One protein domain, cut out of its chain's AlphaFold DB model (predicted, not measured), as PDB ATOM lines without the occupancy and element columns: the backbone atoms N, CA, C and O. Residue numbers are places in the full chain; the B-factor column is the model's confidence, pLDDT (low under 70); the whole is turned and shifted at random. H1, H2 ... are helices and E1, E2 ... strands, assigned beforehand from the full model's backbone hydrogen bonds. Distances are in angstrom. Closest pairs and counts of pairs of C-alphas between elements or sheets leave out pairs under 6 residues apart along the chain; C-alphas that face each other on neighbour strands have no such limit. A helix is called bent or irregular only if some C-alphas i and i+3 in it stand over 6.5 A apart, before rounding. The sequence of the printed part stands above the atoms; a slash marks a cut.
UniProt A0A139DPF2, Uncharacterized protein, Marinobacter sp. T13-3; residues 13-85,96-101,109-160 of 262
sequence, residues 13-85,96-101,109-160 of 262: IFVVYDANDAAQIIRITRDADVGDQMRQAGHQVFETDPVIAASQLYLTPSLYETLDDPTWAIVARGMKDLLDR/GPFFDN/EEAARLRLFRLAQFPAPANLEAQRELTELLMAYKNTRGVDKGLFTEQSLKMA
ATOM      1  N   ILE A  13      38.228  15.506 -39.691       96.12
ATOM      2  CA  ILE A  13      38.855  15.524 -38.367       96.12
ATOM      3  C   ILE A  13      37.843  15.015 -37.350       96.12
ATOM      4  O   ILE A  13      36.686  15.421 -37.362       96.12
ATOM      5  N   PHE A  14      38.284  14.149 -36.451       97.31
ATOM      6  CA  PHE A  14      37.488  13.600 -35.367       97.31
ATOM      7  C   PHE A  14      37.929  14.208 -34.038       97.31
ATOM      8  O   PHE A  14      39.118  14.211 -33.710       97.31
ATOM      9  N   VAL A  15      36.964  14.694 -33.259       97.50
ATOM     10  CA  VAL A  15      37.157  15.117 -31.866       97.50
ATOM     11  C   VAL A  15      36.495  14.086 -30.963       97.50
ATOM     12  O   VAL A  15      35.322  13.748 -31.148       97.50
ATOM     13  N   VAL A  16      37.267  13.573 -30.010       97.75
ATOM     14  CA  VAL A  16      36.871  12.497 -29.101       97.75
ATOM     15  C   VAL A  16      36.717  13.057 -27.694       97.75
ATOM     16  O   VAL A  16      37.669  13.622 -27.150       97.75
ATOM     17  N   TYR A  17      35.541  12.857 -27.105       97.69
ATOM     18  CA  TYR A  17      35.224  13.237 -25.730       97.69
ATOM     19  C   TYR A  17      35.212  12.016 -24.808       97.69
ATOM     20  O   TYR A  17      34.866  10.908 -25.234       97.69
ATOM     21  N   ASP A  18      35.580  12.216 -23.545       97.12
ATOM     22  CA  ASP A  18      35.599  11.154 -22.545       97.12
ATOM     23  C   ASP A  18      34.200  10.542 -22.352       97.12
ATOM     24  O   ASP A  18      33.170  11.212 -22.447       97.12
ATOM     25  N   ALA A  19      34.149   9.231 -22.108       95.94
ATOM     26  CA  ALA A  19      32.886   8.519 -21.919       95.94
ATOM     27  C   ALA A  19      32.235   8.850 -20.563       95.94
ATOM     28  O   ALA A  19      31.015   8.756 -20.414       95.94
ATOM     29  N   ASN A  20      33.053   9.228 -19.579       95.88
ATOM     30  CA  ASN A  20      32.650   9.569 -18.220       95.88
ATOM     31  C   ASN A  20      32.489  11.083 -18.029       95.88
ATOM     32  O   ASN A  20      31.785  11.497 -17.109       95.88
ATOM     33  N   ASP A  21      33.100  11.894 -18.896       94.94
ATOM     34  CA  ASP A  21      32.955  13.348 -18.920       94.94
ATOM     35  C   ASP A  21      32.812  13.881 -20.355       94.94
ATOM     36  O   ASP A  21      33.782  14.071 -21.088       94.94
ATOM     37  N   ALA A  22      31.572  14.188 -20.744       89.62
ATOM     38  CA  ALA A  22      31.257  14.696 -22.077       89.62
ATOM     39  C   ALA A  22      31.811  16.107 -22.360       89.62
ATOM     40  O   ALA A  22      31.741  16.555 -23.503       89.62
ATOM     41  N   ALA A  23      32.334  16.821 -21.357       91.31
ATOM     42  CA  ALA A  23      33.014  18.101 -21.555       91.31
ATOM     43  C   ALA A  23      34.521  17.933 -21.812       91.31
ATOM     44  O   ALA A  23      35.155  18.842 -22.348       91.31
ATOM     45  N   GLN A  24      35.099  16.784 -21.458       95.06
ATOM     46  CA  GLN A  24      36.530  16.548 -21.570       95.06
ATOM     47  C   GLN A  24      36.885  15.991 -22.948       95.06
ATOM     48  O   GLN A  24      36.513  14.874 -23.295       95.06
ATOM     49  N   ILE A  25      37.672  16.740 -23.719       96.44
ATOM     50  CA  ILE A  25      38.283  16.230 -24.949       96.44
ATOM     51  C   ILE A  25      39.524  15.427 -24.574       96.44
ATOM     52  O   ILE A  25      40.388  15.906 -23.843       96.44
ATOM     53  N   ILE A  26      39.624  14.210 -25.102       96.62
ATOM     54  CA  ILE A  26      40.752  13.305 -24.841       96.62
ATOM     55  C   ILE A  26      41.605  13.057 -26.081       96.62
ATOM     56  O   ILE A  26      42.719  12.551 -25.964       96.62
ATOM     57  N   ARG A  27      41.090  13.372 -27.277       96.81
ATOM     58  CA  ARG A  27      41.840  13.216 -28.524       96.81
ATOM     59  C   ARG A  27      41.268  14.048 -29.661       96.81
ATOM     60  O   ARG A  27      40.055  14.167 -29.811       96.81
ATOM     61  N   ILE A  28      42.160  14.527 -30.519       97.62
ATOM     62  CA  ILE A  28      41.838  15.022 -31.858       97.62
ATOM     63  C   ILE A  28      42.643  14.178 -32.853       97.62
ATOM     64  O   ILE A  28      43.837  13.957 -32.658       97.62
ATOM     65  N   THR A  29      42.005  13.652 -33.897       97.62
ATOM     66  CA  THR A  29      42.684  12.800 -34.886       97.62
ATOM     67  C   THR A  29      42.037  12.899 -36.259       97.62
ATOM     68  O   THR A  29      40.838  13.124 -36.372       97.62
ATOM     69  N   ARG A  30      42.819  12.707 -37.319       96.19
ATOM     70  CA  ARG A  30      42.314  12.502 -38.685       96.19
ATOM     71  C   ARG A  30      42.132  11.028 -39.058       96.19
ATOM     72  O   ARG A  30      41.740  10.734 -40.185       96.19
ATOM     73  N   ASP A  31      42.521  10.113 -38.172       96.19
ATOM     74  CA  ASP A  31      42.463   8.675 -38.412       96.19
ATOM     75  C   ASP A  31      41.065   8.148 -38.060       96.19
ATOM     76  O   ASP A  31      40.640   8.163 -36.900       96.19
ATOM     77  N   ALA A  32      40.338   7.702 -39.086       95.62
ATOM     78  CA  ALA A  32      38.993   7.163 -38.935       95.62
ATOM     79  C   ALA A  32      38.980   5.863 -38.118       95.62
ATOM     80  O   ALA A  32      38.060   5.665 -37.325       95.62
ATOM     81  N   ASP A  33      40.017   5.026 -38.235       96.69
ATOM     82  CA  ASP A  33      40.099   3.765 -37.497       96.69
ATOM     83  C   ASP A  33      40.256   4.037 -35.996       96.69
ATOM     84  O   ASP A  33      39.633   3.373 -35.166       96.69
ATOM     85  N   VAL A  34      41.034   5.063 -35.631       95.94
ATOM     86  CA  VAL A  34      41.138   5.531 -34.240       95.94
ATOM     87  C   VAL A  34      39.795   6.074 -33.750       95.94
ATOM     88  O   VAL A  34      39.383   5.767 -32.631       95.94
ATOM     89  N   GLY A  35      39.091   6.855 -34.574       95.75
ATOM     90  CA  GLY A  35      37.751   7.349 -34.251       95.75
ATOM     91  C   GLY A  35      36.755   6.214 -33.985       95.75
ATOM     92  O   GLY A  35      36.020   6.243 -32.996       95.75
ATOM     93  N   ASP A  36      36.766   5.175 -34.818       97.38
ATOM     94  CA  ASP A  36      35.894   4.010 -34.670       97.38
ATOM     95  C   ASP A  36      36.238   3.182 -33.426       97.38
ATOM     96  O   ASP A  36      35.330   2.777 -32.695       97.38
ATOM     97  N   GLN A  37      37.528   2.991 -33.131       97.62
ATOM     98  CA  GLN A  37      37.987   2.336 -31.901       97.62
ATOM     99  C   GLN A  37      37.515   3.088 -30.649       97.62
ATOM    100  O   GLN A  37      36.985   2.473 -29.722       97.62
ATOM    101  N   MET A  38      37.638   4.420 -30.632       97.69
ATOM    102  CA  MET A  38      37.179   5.245 -29.507       97.69
ATOM    103  C   MET A  38      35.663   5.154 -29.323       97.69
ATOM    104  O   MET A  38      35.180   5.004 -28.199       97.69
ATOM    105  N   ARG A  39      34.900   5.153 -30.422       97.44
ATOM    106  CA  ARG A  39      33.444   4.974 -30.373       97.44
ATOM    107  C   ARG A  39      33.056   3.607 -29.802       97.44
ATOM    108  O   ARG A  39      32.132   3.525 -28.997       97.44
ATOM    109  N   GLN A  40      33.761   2.540 -30.184       97.81
ATOM    110  CA  GLN A  40      33.541   1.191 -29.639       97.81
ATOM    111  C   GLN A  40      33.867   1.099 -28.142       97.81
ATOM    112  O   GLN A  40      33.216   0.341 -27.426       97.81
ATOM    113  N   ALA A  41      34.822   1.897 -27.663       97.12
ATOM    114  CA  ALA A  41      35.150   2.024 -26.243       97.12
ATOM    115  C   ALA A  41      34.142   2.877 -25.440       97.12
ATOM    116  O   ALA A  41      34.288   3.010 -24.228       97.12
ATOM    117  N   GLY A  42      33.099   3.420 -26.083       97.38
ATOM    118  CA  GLY A  42      32.029   4.185 -25.429       97.38
ATOM    119  C   GLY A  42      32.240   5.701 -25.409       97.38
ATOM    120  O   GLY A  42      31.402   6.416 -24.862       97.38
ATOM    121  N   HIS A  43      33.315   6.203 -26.022       98.12
ATOM    122  CA  HIS A  43      33.566   7.637 -26.151       98.12
ATOM    123  C   HIS A  43      32.633   8.290 -27.175       98.12
ATOM    124  O   HIS A  43      32.203   7.663 -28.150       98.12
ATOM    125  N   GLN A  44      32.355   9.582 -26.993       97.62
ATOM    126  CA  GLN A  44      31.637  10.360 -28.000       97.62
ATOM    127  C   GLN A  44      32.627  10.853 -29.054       97.62
ATOM    128  O   GLN A  44      33.641  11.465 -28.725       97.62
ATOM    129  N   VAL A  45      32.338  10.588 -30.328       97.50
ATOM    130  CA  VAL A  45      33.228  10.919 -31.447       97.50
ATOM    131  C   VAL A  45      32.458  11.732 -32.472       97.50
ATOM    132  O   VAL A  45      31.496  11.231 -33.058       97.50
ATOM    133  N   PHE A  46      32.911  12.959 -32.708       96.94
ATOM    134  CA  PHE A  46      32.303  13.878 -33.663       96.94
ATOM    135  C   PHE A  46      33.250  14.137 -34.827       96.94
ATOM    136  O   PHE A  46      34.385  14.564 -34.622       96.94
ATOM    137  N   GLU A  47      32.766  13.905 -36.045       96.50
ATOM    138  CA  GLU A  47      33.409  14.411 -37.253       96.50
ATOM    139  C   GLU A  47      33.184  15.923 -37.341       96.50
ATOM    140  O   GLU A  47      32.073  16.415 -37.124       96.50
ATOM    141  N   THR A  48      34.244  16.676 -37.613       94.75
ATOM    142  CA  THR A  48      34.223  18.131 -37.561       94.75
ATOM    143  C   THR A  48      35.142  18.778 -38.595       94.75
ATOM    144  O   THR A  48      36.001  18.138 -39.202       94.75
ATOM    145  N   ASP A  49      34.940  20.081 -38.783       93.19
ATOM    146  CA  ASP A  49      35.772  20.927 -39.631       93.19
ATOM    147  C   ASP A  49      37.094  21.283 -38.917       93.19
ATOM    148  O   ASP A  49      37.092  21.495 -37.697       93.19
ATOM    149  N   PRO A  50      38.222  21.413 -39.643       94.50
ATOM    150  CA  PRO A  50      39.507  21.794 -39.058       94.50
ATOM    151  C   PRO A  50      39.470  23.049 -38.182       94.50
ATOM    152  O   PRO A  50      40.203  23.107 -37.199       94.50
ATOM    153  N   VAL A  51      38.618  24.036 -38.485       94.69
ATOM    154  CA  VAL A  51      38.493  25.257 -37.673       94.69
ATOM    155  C   VAL A  51      37.861  24.973 -36.315       94.69
ATOM    156  O   VAL A  51      38.255  25.570 -35.315       94.69
ATOM    157  N   ILE A  52      36.915  24.036 -36.244       94.25
ATOM    158  CA  ILE A  52      36.327  23.625 -34.967       94.25
ATOM    159  C   ILE A  52      37.362  22.857 -34.145       94.25
ATOM    160  O   ILE A  52      37.548  23.176 -32.973       94.25
ATOM    161  N   ALA A  53      38.097  21.920 -34.748       95.69
ATOM    162  CA  ALA A  53      39.191  21.228 -34.061       95.69
ATOM    163  C   ALA A  53      40.272  22.209 -33.564       95.69
ATOM    164  O   ALA A  53      40.727  22.107 -32.427       95.69
ATOM    165  N   ALA A  54      40.616  23.210 -34.377       96.06
ATOM    166  CA  ALA A  54      41.515  24.289 -33.988       96.06
ATOM    167  C   ALA A  54      40.966  25.130 -32.832       96.06
ATOM    168  O   ALA A  54      41.732  25.494 -31.947       96.06
ATOM    169  N   SER A  55      39.656  25.398 -32.787       95.12
ATOM    170  CA  SER A  55      39.049  26.111 -31.655       95.12
ATOM    171  C   SER A  55      39.130  25.309 -30.353       95.12
ATOM    172  O   SER A  55      39.363  25.890 -29.298       95.12
ATOM    173  N   GLN A  56      39.026  23.977 -30.421       95.62
ATOM    174  CA  GLN A  56      39.215  23.120 -29.249       95.62
ATOM    175  C   GLN A  56      40.664  23.140 -28.760       95.62
ATOM    176  O   GLN A  56      40.907  23.288 -27.564       95.62
ATOM    177  N   LEU A  57      41.630  23.060 -29.680       96.00
ATOM    178  CA  LEU A  57      43.049  23.186 -29.343       96.00
ATOM    179  C   LEU A  57      43.385  24.582 -28.798       96.00
ATOM    180  O   LEU A  57      44.171  24.699 -27.867       96.00
ATOM    181  N   TYR A  58      42.772  25.638 -29.337       94.38
ATOM    182  CA  TYR A  58      42.909  27.001 -28.824       94.38
ATOM    183  C   TYR A  58      42.490  27.094 -27.351       94.38
ATOM    184  O   TYR A  58      43.251  27.581 -26.523       94.38
ATOM    185  N   LEU A  59      41.314  26.555 -27.017       92.69
ATOM    186  CA  LEU A  59      40.780  26.574 -25.654       92.69
ATOM    187  C   LEU A  59      41.520  25.632 -24.699       92.69
ATOM    188  O   LEU A  59      41.576  25.894 -23.501       92.69
ATOM    189  N   THR A  60      42.069  24.529 -25.211       94.19
ATOM    190  CA  THR A  60      42.810  23.539 -24.420       94.19
ATOM    191  C   THR A  60      44.137  23.214 -25.109       94.19
ATOM    192  O   THR A  60      44.245  22.189 -25.789       94.19
ATOM    193  N   PRO A  61      45.172  24.063 -24.942       95.06
ATOM    194  CA  PRO A  61      46.425  23.911 -25.676       95.06
ATOM    195  C   PRO A  61      47.092  22.554 -25.470       95.06
ATOM    196  O   PRO A  61      47.593  21.994 -26.437       95.06
ATOM    197  N   SER A  62      47.011  21.966 -24.269       94.38
ATOM    198  CA  SER A  62      47.579  20.645 -23.941       94.38
ATOM    199  C   SER A  62      47.073  19.492 -24.820       94.38
ATOM    200  O   SER A  62      47.717  18.446 -24.878       94.38
ATOM    201  N   LEU A  63      45.979  19.669 -25.573       96.06
ATOM    202  CA  LEU A  63      45.505  18.669 -26.532       96.06
ATOM    203  C   LEU A  63      46.529  18.337 -27.626       96.06
ATOM    204  O   LEU A  63      46.413  17.266 -28.229       96.06
ATOM    205  N   TYR A  64      47.551  19.173 -27.857       96.88
ATOM    206  CA  TYR A  64      48.634  18.854 -28.797       96.88
ATOM    207  C   TYR A  64      49.339  17.525 -28.466       96.88
ATOM    208  O   TYR A  64      49.794  16.805 -29.360       96.88
ATOM    209  N   GLU A  65      49.373  17.134 -27.190       96.44
ATOM    210  CA  GLU A  65      49.978  15.874 -26.753       96.44
ATOM    211  C   GLU A  65      49.255  14.650 -27.336       96.44
ATOM    212  O   GLU A  65      49.857  13.589 -27.512       96.44
ATOM    213  N   THR A  66      47.997  14.812 -27.743       95.00
ATOM    214  CA  THR A  66      47.157  13.752 -28.317       95.00
ATOM    215  C   THR A  66      47.169  13.730 -29.850       95.00
ATOM    216  O   THR A  66      46.751  12.737 -30.451       95.00
ATOM    217  N   LEU A  67      47.670  14.798 -30.485       96.44
ATOM    218  CA  LEU A  67      47.736  14.944 -31.939       96.44
ATOM    219  C   LEU A  67      48.869  14.103 -32.530       96.44
ATOM    220  O   LEU A  67      49.986  14.094 -32.016       96.44
ATOM    221  N   ASP A  68      48.613  13.446 -33.654       96.69
ATOM    222  CA  ASP A  68      49.684  12.993 -34.543       96.69
ATOM    223  C   ASP A  68      50.062  14.103 -35.539       96.69
ATOM    224  O   ASP A  68      49.321  15.072 -35.737       96.69
ATOM    225  N   ASP A  69      51.236  13.976 -36.155       96.62
ATOM    226  CA  ASP A  69      51.744  14.979 -37.093       96.62
ATOM    227  C   ASP A  69      50.823  15.207 -38.311       96.62
ATOM    228  O   ASP A  69      50.513  16.359 -38.640       96.62
ATOM    229  N   PRO A  70      50.269  14.150 -38.943       96.31
ATOM    230  CA  PRO A  70      49.307  14.318 -40.028       96.31
ATOM    231  C   PRO A  70      48.019  15.059 -39.636       96.31
ATOM    232  O   PRO A  70      47.434  15.730 -40.494       96.31
ATOM    233  N   THR A  71      47.542  14.908 -38.396       97.44
ATOM    234  CA  THR A  71      46.390  15.636 -37.840       97.44
ATOM    235  C   THR A  71      46.766  17.087 -37.582       97.44
ATOM    236  O   THR A  71      46.021  17.988 -37.974       97.44
ATOM    237  N   TRP A  72      47.934  17.329 -36.983       97.81
ATOM    238  CA  TRP A  72      48.420  18.677 -36.713       97.81
ATOM    239  C   TRP A  72      48.513  19.526 -37.982       97.81
ATOM    240  O   TRP A  72      47.993  20.637 -37.991       97.81
ATOM    241  N   ALA A  73      49.029  18.991 -39.090       96.19
ATOM    242  CA  ALA A  73      49.095  19.721 -40.363       96.19
ATOM    243  C   ALA A  73      47.727  20.263 -40.845       96.19
ATOM    244  O   ALA A  73      47.652  21.286 -41.530       96.19
ATOM    245  N   ILE A  74      46.628  19.585 -40.493       95.94
ATOM    246  CA  ILE A  74      45.263  20.024 -40.807       95.94
ATOM    247  C   ILE A  74      44.770  21.039 -39.767       95.94
ATOM    248  O   ILE A  74      44.231  22.084 -40.136       95.94
ATOM    249  N   VAL A  75      44.979  20.761 -38.478       96.94
ATOM    250  CA  VAL A  75      44.551  21.632 -37.370       96.94
ATOM    251  C   VAL A  75      45.285  22.977 -37.392       96.94
ATOM    252  O   VAL A  75      44.649  24.012 -37.209       96.94
ATOM    253  N   ALA A  76      46.579  23.004 -37.716       96.81
ATOM    254  CA  ALA A  76      47.379  24.222 -37.853       96.81
ATOM    255  C   ALA A  76      46.806  25.177 -38.913       96.81
ATOM    256  O   ALA A  76      46.780  26.398 -38.726       96.81
ATOM    257  N   ARG A  77      46.276  24.627 -40.016       93.88
ATOM    258  CA  ARG A  77      45.535  25.409 -41.015       93.88
ATOM    259  C   ARG A  77      44.226  25.941 -40.439       93.88
ATOM    260  O   ARG A  77      43.930  27.117 -40.617       93.88
ATOM    261  N   GLY A  78      43.494  25.105 -39.705       95.12
ATOM    262  CA  GLY A  78      42.295  25.519 -38.982       95.12
ATOM    263  C   GLY A  78      42.552  26.670 -38.002       95.12
ATOM    264  O   GLY A  78      41.717  27.561 -37.896       95.12
ATOM    265  N   MET A  79      43.716  26.707 -37.336       95.44
ATOM    266  CA  MET A  79      44.103  27.814 -36.448       95.44
ATOM    267  C   MET A  79      44.315  29.122 -37.212       95.44
ATOM    268  O   MET A  79      43.929  30.181 -36.726       95.44
ATOM    269  N   LYS A  80      44.887  29.059 -38.422       93.31
ATOM    270  CA  LYS A  80      45.004  30.234 -39.297       93.31
ATOM    271  C   LYS A  80      43.627  30.769 -39.691       93.31
ATOM    272  O   LYS A  80      43.356  31.950 -39.521       93.31
ATOM    273  N   ASP A  81      42.748  29.887 -40.157       92.62
ATOM    274  CA  ASP A  81      41.393  30.269 -40.555       92.62
ATOM    275  C   ASP A  81      40.578  30.798 -39.354       92.62
ATOM    276  O   ASP A  81      39.742  31.690 -39.506       92.62
ATOM    277  N   LEU A  82      40.818  30.268 -38.147       92.62
ATOM    278  CA  LEU A  82      40.234  30.764 -36.899       92.62
ATOM    279  C   LEU A  82      40.698  32.194 -36.589       92.62
ATOM    280  O   LEU A  82      39.862  33.051 -36.301       92.62
ATOM    281  N   LEU A  83      42.002  32.465 -36.691       90.06
ATOM    282  CA  LEU A  83      42.569  33.806 -36.529       90.06
ATOM    283  C   LEU A  83      41.952  34.795 -37.522       90.06
ATOM    284  O   LEU A  83      41.475  35.851 -37.107       90.06
ATOM    285  N   ASP A  84      41.882  34.431 -38.804       89.06
ATOM    286  CA  ASP A  84      41.293  35.279 -39.846       89.06
ATOM    287  C   ASP A  84      39.833  35.643 -39.511       89.06
ATOM    288  O   ASP A  84      39.418  36.794 -39.669       89.06
ATOM    289  N   ARG A  85      39.051  34.699 -38.961       87.88
ATOM    290  CA  ARG A  85      37.674  34.958 -38.493       87.88
ATOM    291  C   ARG A  85      37.627  35.912 -37.299       87.88
ATOM    292  O   ARG A  85      36.730  36.753 -37.241       87.88
ATOM    293  N   GLY A  96      46.856  43.325 -26.844       77.56
ATOM    294  CA  GLY A  96      48.021  42.884 -27.612       77.56
ATOM    295  C   GLY A  96      48.315  41.394 -27.404       77.56
ATOM    296  O   GLY A  96      47.712  40.762 -26.529       77.56
ATOM    297  N   PRO A  97      49.205  40.796 -28.213       85.06
ATOM    298  CA  PRO A  97      49.689  39.457 -27.912       85.06
ATOM    299  C   PRO A  97      50.402  39.457 -26.552       85.06
ATOM    300  O   PRO A  97      50.995  40.442 -26.139       85.06
ATOM    301  N   PHE A  98      50.353  38.334 -25.843       84.69
ATOM    302  CA  PHE A  98      51.087  38.164 -24.589       84.69
ATOM    303  C   PHE A  98      52.607  38.135 -24.830       84.69
ATOM    304  O   PHE A  98      53.385  38.544 -23.973       84.69
ATOM    305  N   PHE A  99      53.024  37.653 -26.006       85.25
ATOM    306  CA  PHE A  99      54.410  37.636 -26.463       85.25
ATOM    307  C   PHE A  99      54.582  38.569 -27.659       85.25
ATOM    308  O   PHE A  99      54.245  38.205 -28.786       85.25
ATOM    309  N   ASP A 100      55.143  39.750 -27.419       78.44
ATOM    310  CA  ASP A 100      55.265  40.795 -28.440       78.44
ATOM    311  C   ASP A 100      56.359  40.524 -29.478       78.44
ATOM    312  O   ASP A 100      56.321  41.070 -30.579       78.44
ATOM    313  N   ASN A 101      57.339  39.680 -29.145       81.06
ATOM    314  CA  ASN A 101      58.560  39.542 -29.938       81.06
ATOM    315  C   ASN A 101      58.521  38.411 -30.972       81.06
ATOM    316  O   ASN A 101      59.416  38.366 -31.808       81.06
ATOM    317  N   GLU A 109      62.371  22.807 -26.194       95.12
ATOM    318  CA  GLU A 109      61.068  22.174 -25.923       95.12
ATOM    319  C   GLU A 109      60.459  22.627 -24.585       95.12
ATOM    320  O   GLU A 109      59.280  22.973 -24.522       95.12
ATOM    321  N   GLU A 110      61.262  22.667 -23.519       91.94
ATOM    322  CA  GLU A 110      60.813  23.086 -22.186       91.94
ATOM    323  C   GLU A 110      60.292  24.533 -22.186       91.94
ATOM    324  O   GLU A 110      59.236  24.810 -21.610       91.94
ATOM    325  N   ALA A 111      60.976  25.440 -22.893       92.12
ATOM    326  CA  ALA A 111      60.577  26.843 -22.994       92.12
ATOM    327  C   ALA A 111      59.305  26.984 -23.841       92.12
ATOM    328  O   ALA A 111      58.369  27.687 -23.458       92.12
ATOM    329  N   ALA A 112      59.204  26.231 -24.942       96.56
ATOM    330  CA  ALA A 112      57.996  26.187 -25.761       96.56
ATOM    331  C   ALA A 112      56.770  25.688 -24.966       96.56
ATOM    332  O   ALA A 112      55.690  26.280 -25.063       96.56
ATOM    333  N   ARG A 113      56.929  24.653 -24.123       95.19
ATOM    334  CA  ARG A 113      55.869  24.155 -23.221       95.19
ATOM    335  C   ARG A 113      55.449  25.215 -22.209       95.19
ATOM    336  O   ARG A 113      54.253  25.420 -22.004       95.19
ATOM    337  N   LEU A 114      56.419  25.893 -21.593       91.38
ATOM    338  CA  LEU A 114      56.159  26.944 -20.615       91.38
ATOM    339  C   LEU A 114      55.374  28.105 -21.237       91.38
ATOM    340  O   LEU A 114      54.343  28.503 -20.688       91.38
ATOM    341  N   ARG A 115      55.810  28.608 -22.401       94.62
ATOM    342  CA  ARG A 115      55.098  29.665 -23.134       94.62
ATOM    343  C   ARG A 115      53.680  29.236 -23.499       94.62
ATOM    344  O   ARG A 115      52.735  29.984 -23.254       94.62
ATOM    345  N   LEU A 116      53.501  28.015 -24.009       95.12
ATOM    346  CA  LEU A 116      52.179  27.500 -24.375       95.12
ATOM    347  C   LEU A 116      51.240  27.403 -23.161       95.12
ATOM    348  O   LEU A 116      50.068  27.773 -23.247       95.12
ATOM    349  N   PHE A 117      51.759  26.954 -22.015       92.50
ATOM    350  CA  PHE A 117      51.014  26.914 -20.758       92.50
ATOM    351  C   PHE A 117      50.570  28.309 -20.298       92.50
ATOM    352  O   PHE A 117      49.453  28.462 -19.808       92.50
ATOM    353  N   ARG A 118      51.402  29.341 -20.489       88.69
ATOM    354  CA  ARG A 118      51.042  30.731 -20.161       88.69
ATOM    355  C   ARG A 118      49.946  31.277 -21.068       88.69
ATOM    356  O   ARG A 118      48.998  31.868 -20.558       88.69
ATOM    357  N   LEU A 119      50.004  31.002 -22.373       90.94
ATOM    358  CA  LEU A 119      48.930  31.398 -23.295       90.94
ATOM    359  C   LEU A 119      47.575  30.792 -22.909       90.94
ATOM    360  O   LEU A 119      46.549  31.448 -23.067       90.94
ATOM    361  N   ALA A 120      47.565  29.578 -22.347       88.81
ATOM    362  CA  ALA A 120      46.343  28.938 -21.855       88.81
ATOM    363  C   ALA A 120      45.695  29.691 -20.676       88.81
ATOM    364  O   ALA A 120      44.481  29.633 -20.500       88.81
ATOM    365  N   GLN A 121      46.495  30.384 -19.857       87.06
ATOM    366  CA  GLN A 121      46.016  31.153 -18.700       87.06
ATOM    367  C   GLN A 121      45.437  32.513 -19.107       87.06
ATOM    368  O   GLN A 121      44.554  33.029 -18.426       87.06
ATOM    369  N   PHE A 122      45.902  33.059 -20.233       83.31
ATOM    370  CA  PHE A 122      45.486  34.350 -20.776       83.31
ATOM    371  C   PHE A 122      45.021  34.196 -22.230       83.31
ATOM    372  O   PHE A 122      45.706  34.632 -23.162       83.31
ATOM    373  N   PRO A 123      43.865  33.547 -22.459       83.19
ATOM    374  CA  PRO A 123      43.359  33.352 -23.806       83.19
ATOM    375  C   PRO A 123      42.946  34.699 -24.407       83.19
ATOM    376  O   PRO A 123      41.972  35.321 -23.984       83.19
ATOM    377  N   ALA A 124      43.678  35.128 -25.430       86.94
ATOM    378  CA  ALA A 124      43.341  36.274 -26.266       86.94
ATOM    379  C   ALA A 124      43.429  35.860 -27.741       86.94
ATOM    380  O   ALA A 124      44.303  35.058 -28.088       86.94
ATOM    381  N   PRO A 125      42.567  36.364 -28.642       88.69
ATOM    382  CA  PRO A 125      42.684  36.045 -30.065       88.69
ATOM    383  C   PRO A 125      44.029  36.476 -30.667       88.69
ATOM    384  O   PRO A 125      44.515  35.824 -31.586       88.69
ATOM    385  N   ALA A 126      44.659  37.523 -30.119       88.56
ATOM    386  CA  ALA A 126      46.007  37.951 -30.498       88.56
ATOM    387  C   ALA A 126      47.081  36.874 -30.233       88.56
ATOM    388  O   ALA A 126      48.103  36.848 -30.908       88.56
ATOM    389  N   ASN A 127      46.824  35.932 -29.317       91.38
ATOM    390  CA  ASN A 127      47.749  34.848 -28.974       91.38
ATOM    391  C   ASN A 127      47.675  33.650 -29.930       91.38
ATOM    392  O   ASN A 127      48.494  32.742 -29.817       91.38
ATOM    393  N   LEU A 128      46.718  33.616 -30.868       93.38
ATOM    394  CA  LEU A 128      46.537  32.481 -31.785       93.38
ATOM    395  C   LEU A 128      47.776  32.209 -32.647       93.38
ATOM    396  O   LEU A 128      48.079  31.047 -32.916       93.38
ATOM    397  N   GLU A 129      48.490  33.256 -33.074       94.69
ATOM    398  CA  GLU A 129      49.718  33.110 -33.865       94.69
ATOM    399  C   GLU A 129      50.827  32.453 -33.044       94.69
ATOM    400  O   GLU A 129      51.318  31.392 -33.430       94.69
ATOM    401  N   ALA A 130      51.137  33.016 -31.873       95.62
ATOM    402  CA  ALA A 130      52.124  32.457 -30.955       95.62
ATOM    403  C   ALA A 130      51.758  31.024 -30.542       95.62
ATOM    404  O   ALA A 130      52.602  30.132 -30.553       95.62
ATOM    405  N   GLN A 131      50.482  30.753 -30.256       96.88
ATOM    406  CA  GLN A 131      50.031  29.406 -29.920       96.88
ATOM    407  C   GLN A 131      50.259  28.415 -31.069       96.88
ATOM    408  O   GLN A 131      50.680  27.281 -30.822       96.88
ATOM    409  N   ARG A 132      49.995  28.820 -32.320       97.50
ATOM    410  CA  ARG A 132      50.232  27.976 -33.500       97.50
ATOM    411  C   ARG A 132      51.718  27.656 -33.659       97.50
ATOM    412  O   ARG A 132      52.057  26.501 -33.896       97.50
ATOM    413  N   GLU A 133      52.583  28.657 -33.516       98.19
ATOM    414  CA  GLU A 133      54.040  28.512 -33.618       98.19
ATOM    415  C   GLU A 133      54.609  27.608 -32.519       98.19
ATOM    416  O   GLU A 133      55.333  26.655 -32.806       98.19
ATOM    417  N   LEU A 134      54.216  27.843 -31.265       98.12
ATOM    418  CA  LEU A 134      54.636  27.034 -30.119       98.12
ATOM    419  C   LEU A 134      54.164  25.585 -30.247       98.12
ATOM    420  O   LEU A 134      54.921  24.657 -29.970       98.12
ATOM    421  N   THR A 135      52.932  25.372 -30.711       98.31
ATOM    422  CA  THR A 135      52.428  24.016 -30.956       98.31
ATOM    423  C   THR A 135      53.223  23.324 -32.062       98.31
ATOM    424  O   THR A 135      53.551  22.149 -31.927       98.31
ATOM    425  N   GLU A 136      53.586  24.040 -33.129       98.62
ATOM    426  CA  GLU A 136      54.425  23.496 -34.197       98.62
ATOM    427  C   GLU A 136      55.816  23.087 -33.691       98.62
ATOM    428  O   GLU A 136      56.261  21.987 -34.018       98.62
ATOM    429  N   LEU A 137      56.467  23.892 -32.843       98.50
ATOM    430  CA  LEU A 137      57.732  23.504 -32.204       98.50
ATOM    431  C   LEU A 137      57.589  22.189 -31.433       98.50
ATOM    432  O   LEU A 137      58.362  21.252 -31.625       98.50
ATOM    433  N   LEU A 138      56.559  22.089 -30.593       98.50
ATOM    434  CA  LEU A 138      56.319  20.906 -29.767       98.50
ATOM    435  C   LEU A 138      55.983  19.671 -30.610       98.50
ATOM    436  O   LEU A 138      56.424  18.565 -30.293       98.50
ATOM    437  N   MET A 139      55.254  19.849 -31.711       98.44
ATOM    438  CA  MET A 139      54.990  18.780 -32.673       98.44
ATOM    439  C   MET A 139      56.259  18.355 -33.419       98.44
ATOM    440  O   MET A 139      56.453  17.154 -33.632       98.44
ATOM    441  N   ALA A 140      57.145  19.292 -33.762       98.31
ATOM    442  CA  ALA A 140      58.435  19.002 -34.378       98.31
ATOM    443  C   ALA A 140      59.341  18.178 -33.442       98.31
ATOM    444  O   ALA A 140      59.845  17.132 -33.863       98.31
ATOM    445  N   TYR A 141      59.451  18.566 -32.163       98.00
ATOM    446  CA  TYR A 141      60.169  17.799 -31.134       98.00
ATOM    447  C   TYR A 141      59.579  16.396 -30.955       98.00
ATOM    448  O   TYR A 141      60.290  15.398 -31.100       98.00
ATOM    449  N   LYS A 142      58.259  16.305 -30.735       97.62
ATOM    450  CA  LYS A 142      57.533  15.041 -30.525       97.62
ATOM    451  C   LYS A 142      57.739  14.030 -31.654       97.62
ATOM    452  O   LYS A 142      57.790  12.832 -31.395       97.62
ATOM    453  N   ASN A 143      57.833  14.501 -32.898       97.00
ATOM    454  CA  ASN A 143      57.962  13.650 -34.084       97.00
ATOM    455  C   ASN A 143      59.390  13.618 -34.656       97.00
ATOM    456  O   ASN A 143      59.593  13.067 -35.736       97.00
ATOM    457  N   THR A 144      60.368  14.202 -33.950       96.56
ATOM    458  CA  THR A 144      61.785  14.253 -34.353       96.56
ATOM    459  C   THR A 144      61.965  14.730 -35.800       96.56
ATOM    460  O   THR A 144      62.692  14.137 -36.600       96.56
ATOM    461  N   ARG A 145      61.264  15.808 -36.161       97.19
ATOM    462  CA  ARG A 145      61.329  16.420 -37.493       97.19
ATOM    463  C   ARG A 145      61.727  17.887 -37.398       97.19
ATOM    464  O   ARG A 145      61.662  18.494 -36.336       97.19
ATOM    465  N   GLY A 146      62.116  18.462 -38.533       97.25
ATOM    466  CA  GLY A 146      62.303  19.907 -38.636       97.25
ATOM    467  C   GLY A 146      60.983  20.664 -38.474       97.25
ATOM    468  O   GLY A 146      59.910  20.143 -38.792       97.25
ATOM    469  N   VAL A 147      61.099  21.902 -38.007       97.56
ATOM    470  CA  VAL A 147      60.001  22.862 -37.855       97.56
ATOM    471  C   VAL A 147      59.500  23.323 -39.230       97.56
ATOM    472  O   VAL A 147      60.296  23.697 -40.099       97.56
ATOM    473  N   ASP A 148      58.183  23.334 -39.432       98.00
ATOM    474  CA  ASP A 148      57.544  23.909 -40.615       98.00
ATOM    475  C   ASP A 148      57.522  25.438 -40.518       98.00
ATOM    476  O   ASP A 148      56.616  26.057 -39.955       98.00
ATOM    477  N   LYS A 149      58.526  26.060 -41.140       97.62
ATOM    478  CA  LYS A 149      58.667  27.521 -41.219       97.62
ATOM    479  C   LYS A 149      57.451  28.215 -41.846       97.62
ATOM    480  O   LYS A 149      57.245  29.398 -41.601       97.62
ATOM    481  N   GLY A 150      56.634  27.510 -42.636       97.44
ATOM    482  CA  GLY A 150      55.405  28.051 -43.224       97.44
ATOM    483  C   GLY A 150      54.295  28.333 -42.205       97.44
ATOM    484  O   GLY A 150      53.337  29.038 -42.532       97.44
ATOM    485  N   LEU A 151      54.416  27.807 -40.981       96.81
ATOM    486  CA  LEU A 151      53.493  28.058 -39.872       96.81
ATOM    487  C   LEU A 151      53.905  29.245 -38.991       96.81
ATOM    488  O   LEU A 151      53.148  29.604 -38.088       96.81
ATOM    489  N   PHE A 152      55.040  29.884 -39.272       97.25
ATOM    490  CA  PHE A 152      55.543  31.023 -38.510       97.25
ATOM    491  C   PHE A 152      55.182  32.345 -39.184       97.25
ATOM    492  O   PHE A 152      55.051  32.445 -40.406       97.25
ATOM    493  N   THR A 153      54.974  33.364 -38.362       95.31
ATOM    494  CA  THR A 153      54.800  34.753 -38.769       95.31
ATOM    495  C   THR A 153      56.103  35.305 -39.338       95.31
ATOM    496  O   THR A 153      57.200  34.812 -39.068       95.31
ATOM    497  N   GLU A 154      56.004  36.376 -40.126       95.19
ATOM    498  CA  GLU A 154      57.201  37.048 -40.638       95.19
ATOM    499  C   GLU A 154      58.100  37.596 -39.530       95.19
ATOM    500  O   GLU A 154      59.306  37.702 -39.738       95.19
ATOM    501  N   GLN A 155      57.516  37.987 -38.396       94.50
ATOM    502  CA  GLN A 155      58.266  38.489 -37.255       94.50
ATOM    503  C   GLN A 155      59.128  37.374 -36.667       94.50
ATOM    504  O   GLN A 155      60.345  37.527 -36.640       94.50
ATOM    505  N   SER A 156      58.523  36.233 -36.329       96.25
ATOM    506  CA  SER A 156      59.226  35.059 -35.801       96.25
ATOM    507  C   SER A 156      60.324  34.554 -36.742       96.25
ATOM    508  O   SER A 156      61.415  34.208 -36.306       96.25
ATOM    509  N   LEU A 157      60.090  34.595 -38.059       96.62
ATOM    510  CA  LEU A 157      61.093  34.216 -39.064       96.62
ATOM    511  C   LEU A 157      62.297  35.171 -39.152       96.62
ATOM    512  O   LEU A 157      63.325  34.780 -39.703       96.62
ATOM    513  N   LYS A 158      62.161  36.417 -38.684       94.69
ATOM    514  CA  LYS A 158      63.222  37.441 -38.678       94.69
ATOM    515  C   LYS A 158      63.925  37.552 -37.324       94.69
ATOM    516  O   LYS A 158      64.881  38.317 -37.226       94.69
ATOM    517  N   MET A 159      63.443  36.851 -36.300       92.50
ATOM    518  CA  MET A 159      64.072  36.851 -34.984       92.50
ATOM    519  C   MET A 159      65.451  36.200 -35.038       92.50
ATOM    520  O   MET A 159      65.676  35.272 -35.820       92.50
ATOM    521  N   ALA A 160      66.340  36.670 -34.163       90.75
ATOM    522  CA  ALA A 160      67.533  35.923 -33.805       90.75
ATOM    523  C   ALA A 160      67.133  34.546 -33.254       90.75
ATOM    524  O   ALA A 160      66.043  34.368 -32.694       90.75
TER     525      ALA A 160
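AT A GLANCE: This is residues 13 to 85, 96 to 101 and 109 to 160 of the 262 residues of an uncharacterized protein of Marinobacter sp. T13-3 (UniProt A0A139DPF2). Look for a small three-stranded sheet, E2, E1 and E3, near one end of an elongated domain, with H1 covering one face of it and H2 packed on the other; beyond H2 comes a group of helices in which H6 runs side by side between H4 and H5, with the short H3 at its edge. H7, after a long link, lies at the far end of the long axis from H1. The printed part has 131 residues, with seven named helices and three named strands in the order E1, E2, H1, E3, H2, H3, H4, H5, H6, H7. The sheet has the order E2, E1, E3 and is antiparallel throughout, and the class is mostly helix. The whole is compact, with a radius of gyration of the C-alphas of 14.8 A, and spans 49 by 29 by 28 A.

IN THESE COORDINATES: Find C-alpha 13 at (38.855, 15.524, -38.367); there E1 begins, residues 13 to 17, 13.3 A long. Next come E2, residues 25 to 29, and H1, residues 32 to 40, then E3, residues 44 to 48. H2 takes residues 50 to 59, 14.3 A, and H3 residues 61 to 66; H3 is neither bent nor irregular, but only just, with C-alphas 61 and 64 at 6.3 A. H4, residues 69 to 85, runs 24.5 A from C-alpha 69 at (51.744, 14.979, -37.093). After two cuts you find H5, residues 109 to 121, 19.0 A, and H6, residues 125 to 142, 25.7 A; H6 is irregular, but only just, with C-alphas 126 and 129 at 7.0 A. H7, residues 154 to 158, ends at C-alpha 158, (63.222, 37.441, -38.678).

HOW THE PARTS SIT: Begin with the sheet. The hairpin E1 and E2 is antiparallel at 161 degrees; look at N 14 and O 29, 2.8 A apart, within hydrogen-bond range. E1 and E3 are antiparallel at 154 degrees, with N 15 and O 46 at 2.9 A. E2, H1 and E3 form a split strand-helix-strand unit, two strands running the same way with E1 between them, and its crossover is right-handed. The domain has three layers, helices on both faces of the sheet: H2 and H4 on one, H1 on the other. H1 has a height over the sheet of 8.8 A and runs along the strands, at 21 degrees to E1 on the local plane; its closest C-alphas to E1 are those of Gly 35 and Phe 14, 6.4 A. H2 has a height of 9.4 A. H3 only grazes the sheet, with residues 63 to 66. H2 and H4 touch about perpendicular, at 84 degrees, closest at the C-alphas of Val 51 and Gly 78, 4.0 A. Now turn to the hub, H6. It touches H4 at a shallow tilt of 9 degrees, opposite ways, closest at the C-alphas of Leu 128 and Leu 83, 6.3 A. H5 and H6 are a helical hairpin at a shallow tilt of 31 degrees, closest at the C-alphas of Ala 112 and Leu 134, 5.6 A. With residues 131 to 139 alone H6 touches H3, closest at the C-alphas of Thr 135 and Tyr 64, 6.8 A. Helix packing is part aligned, part crossed: of five touching pairs with a tilt, three are shallow. H7 touches no helix. Each O i to N i+4 pair is within hydrogen-bond range in H1, H2 and H7; the counts are 11 of 13 in H4, 8 of 9 in H5, 12 of 14 in H6, and 0 of 2 in H3, where 3 of 3 O i to N i+3 pairs are within range.

THE WHOLE: The two C-alphas farthest apart are those of Gln 40 and Ala 160, 48.8 A. Residues 86 to 95 and 102 to 108 are not printed; the gaps are 17.0 A from C-alpha 85 to 96 and 18.0 A from C-alpha 101 to 109. The link from H6 to H7 is long, with 11 residues. The mean pLDDT of the printed part is 94.5, and no printed residue is under 70.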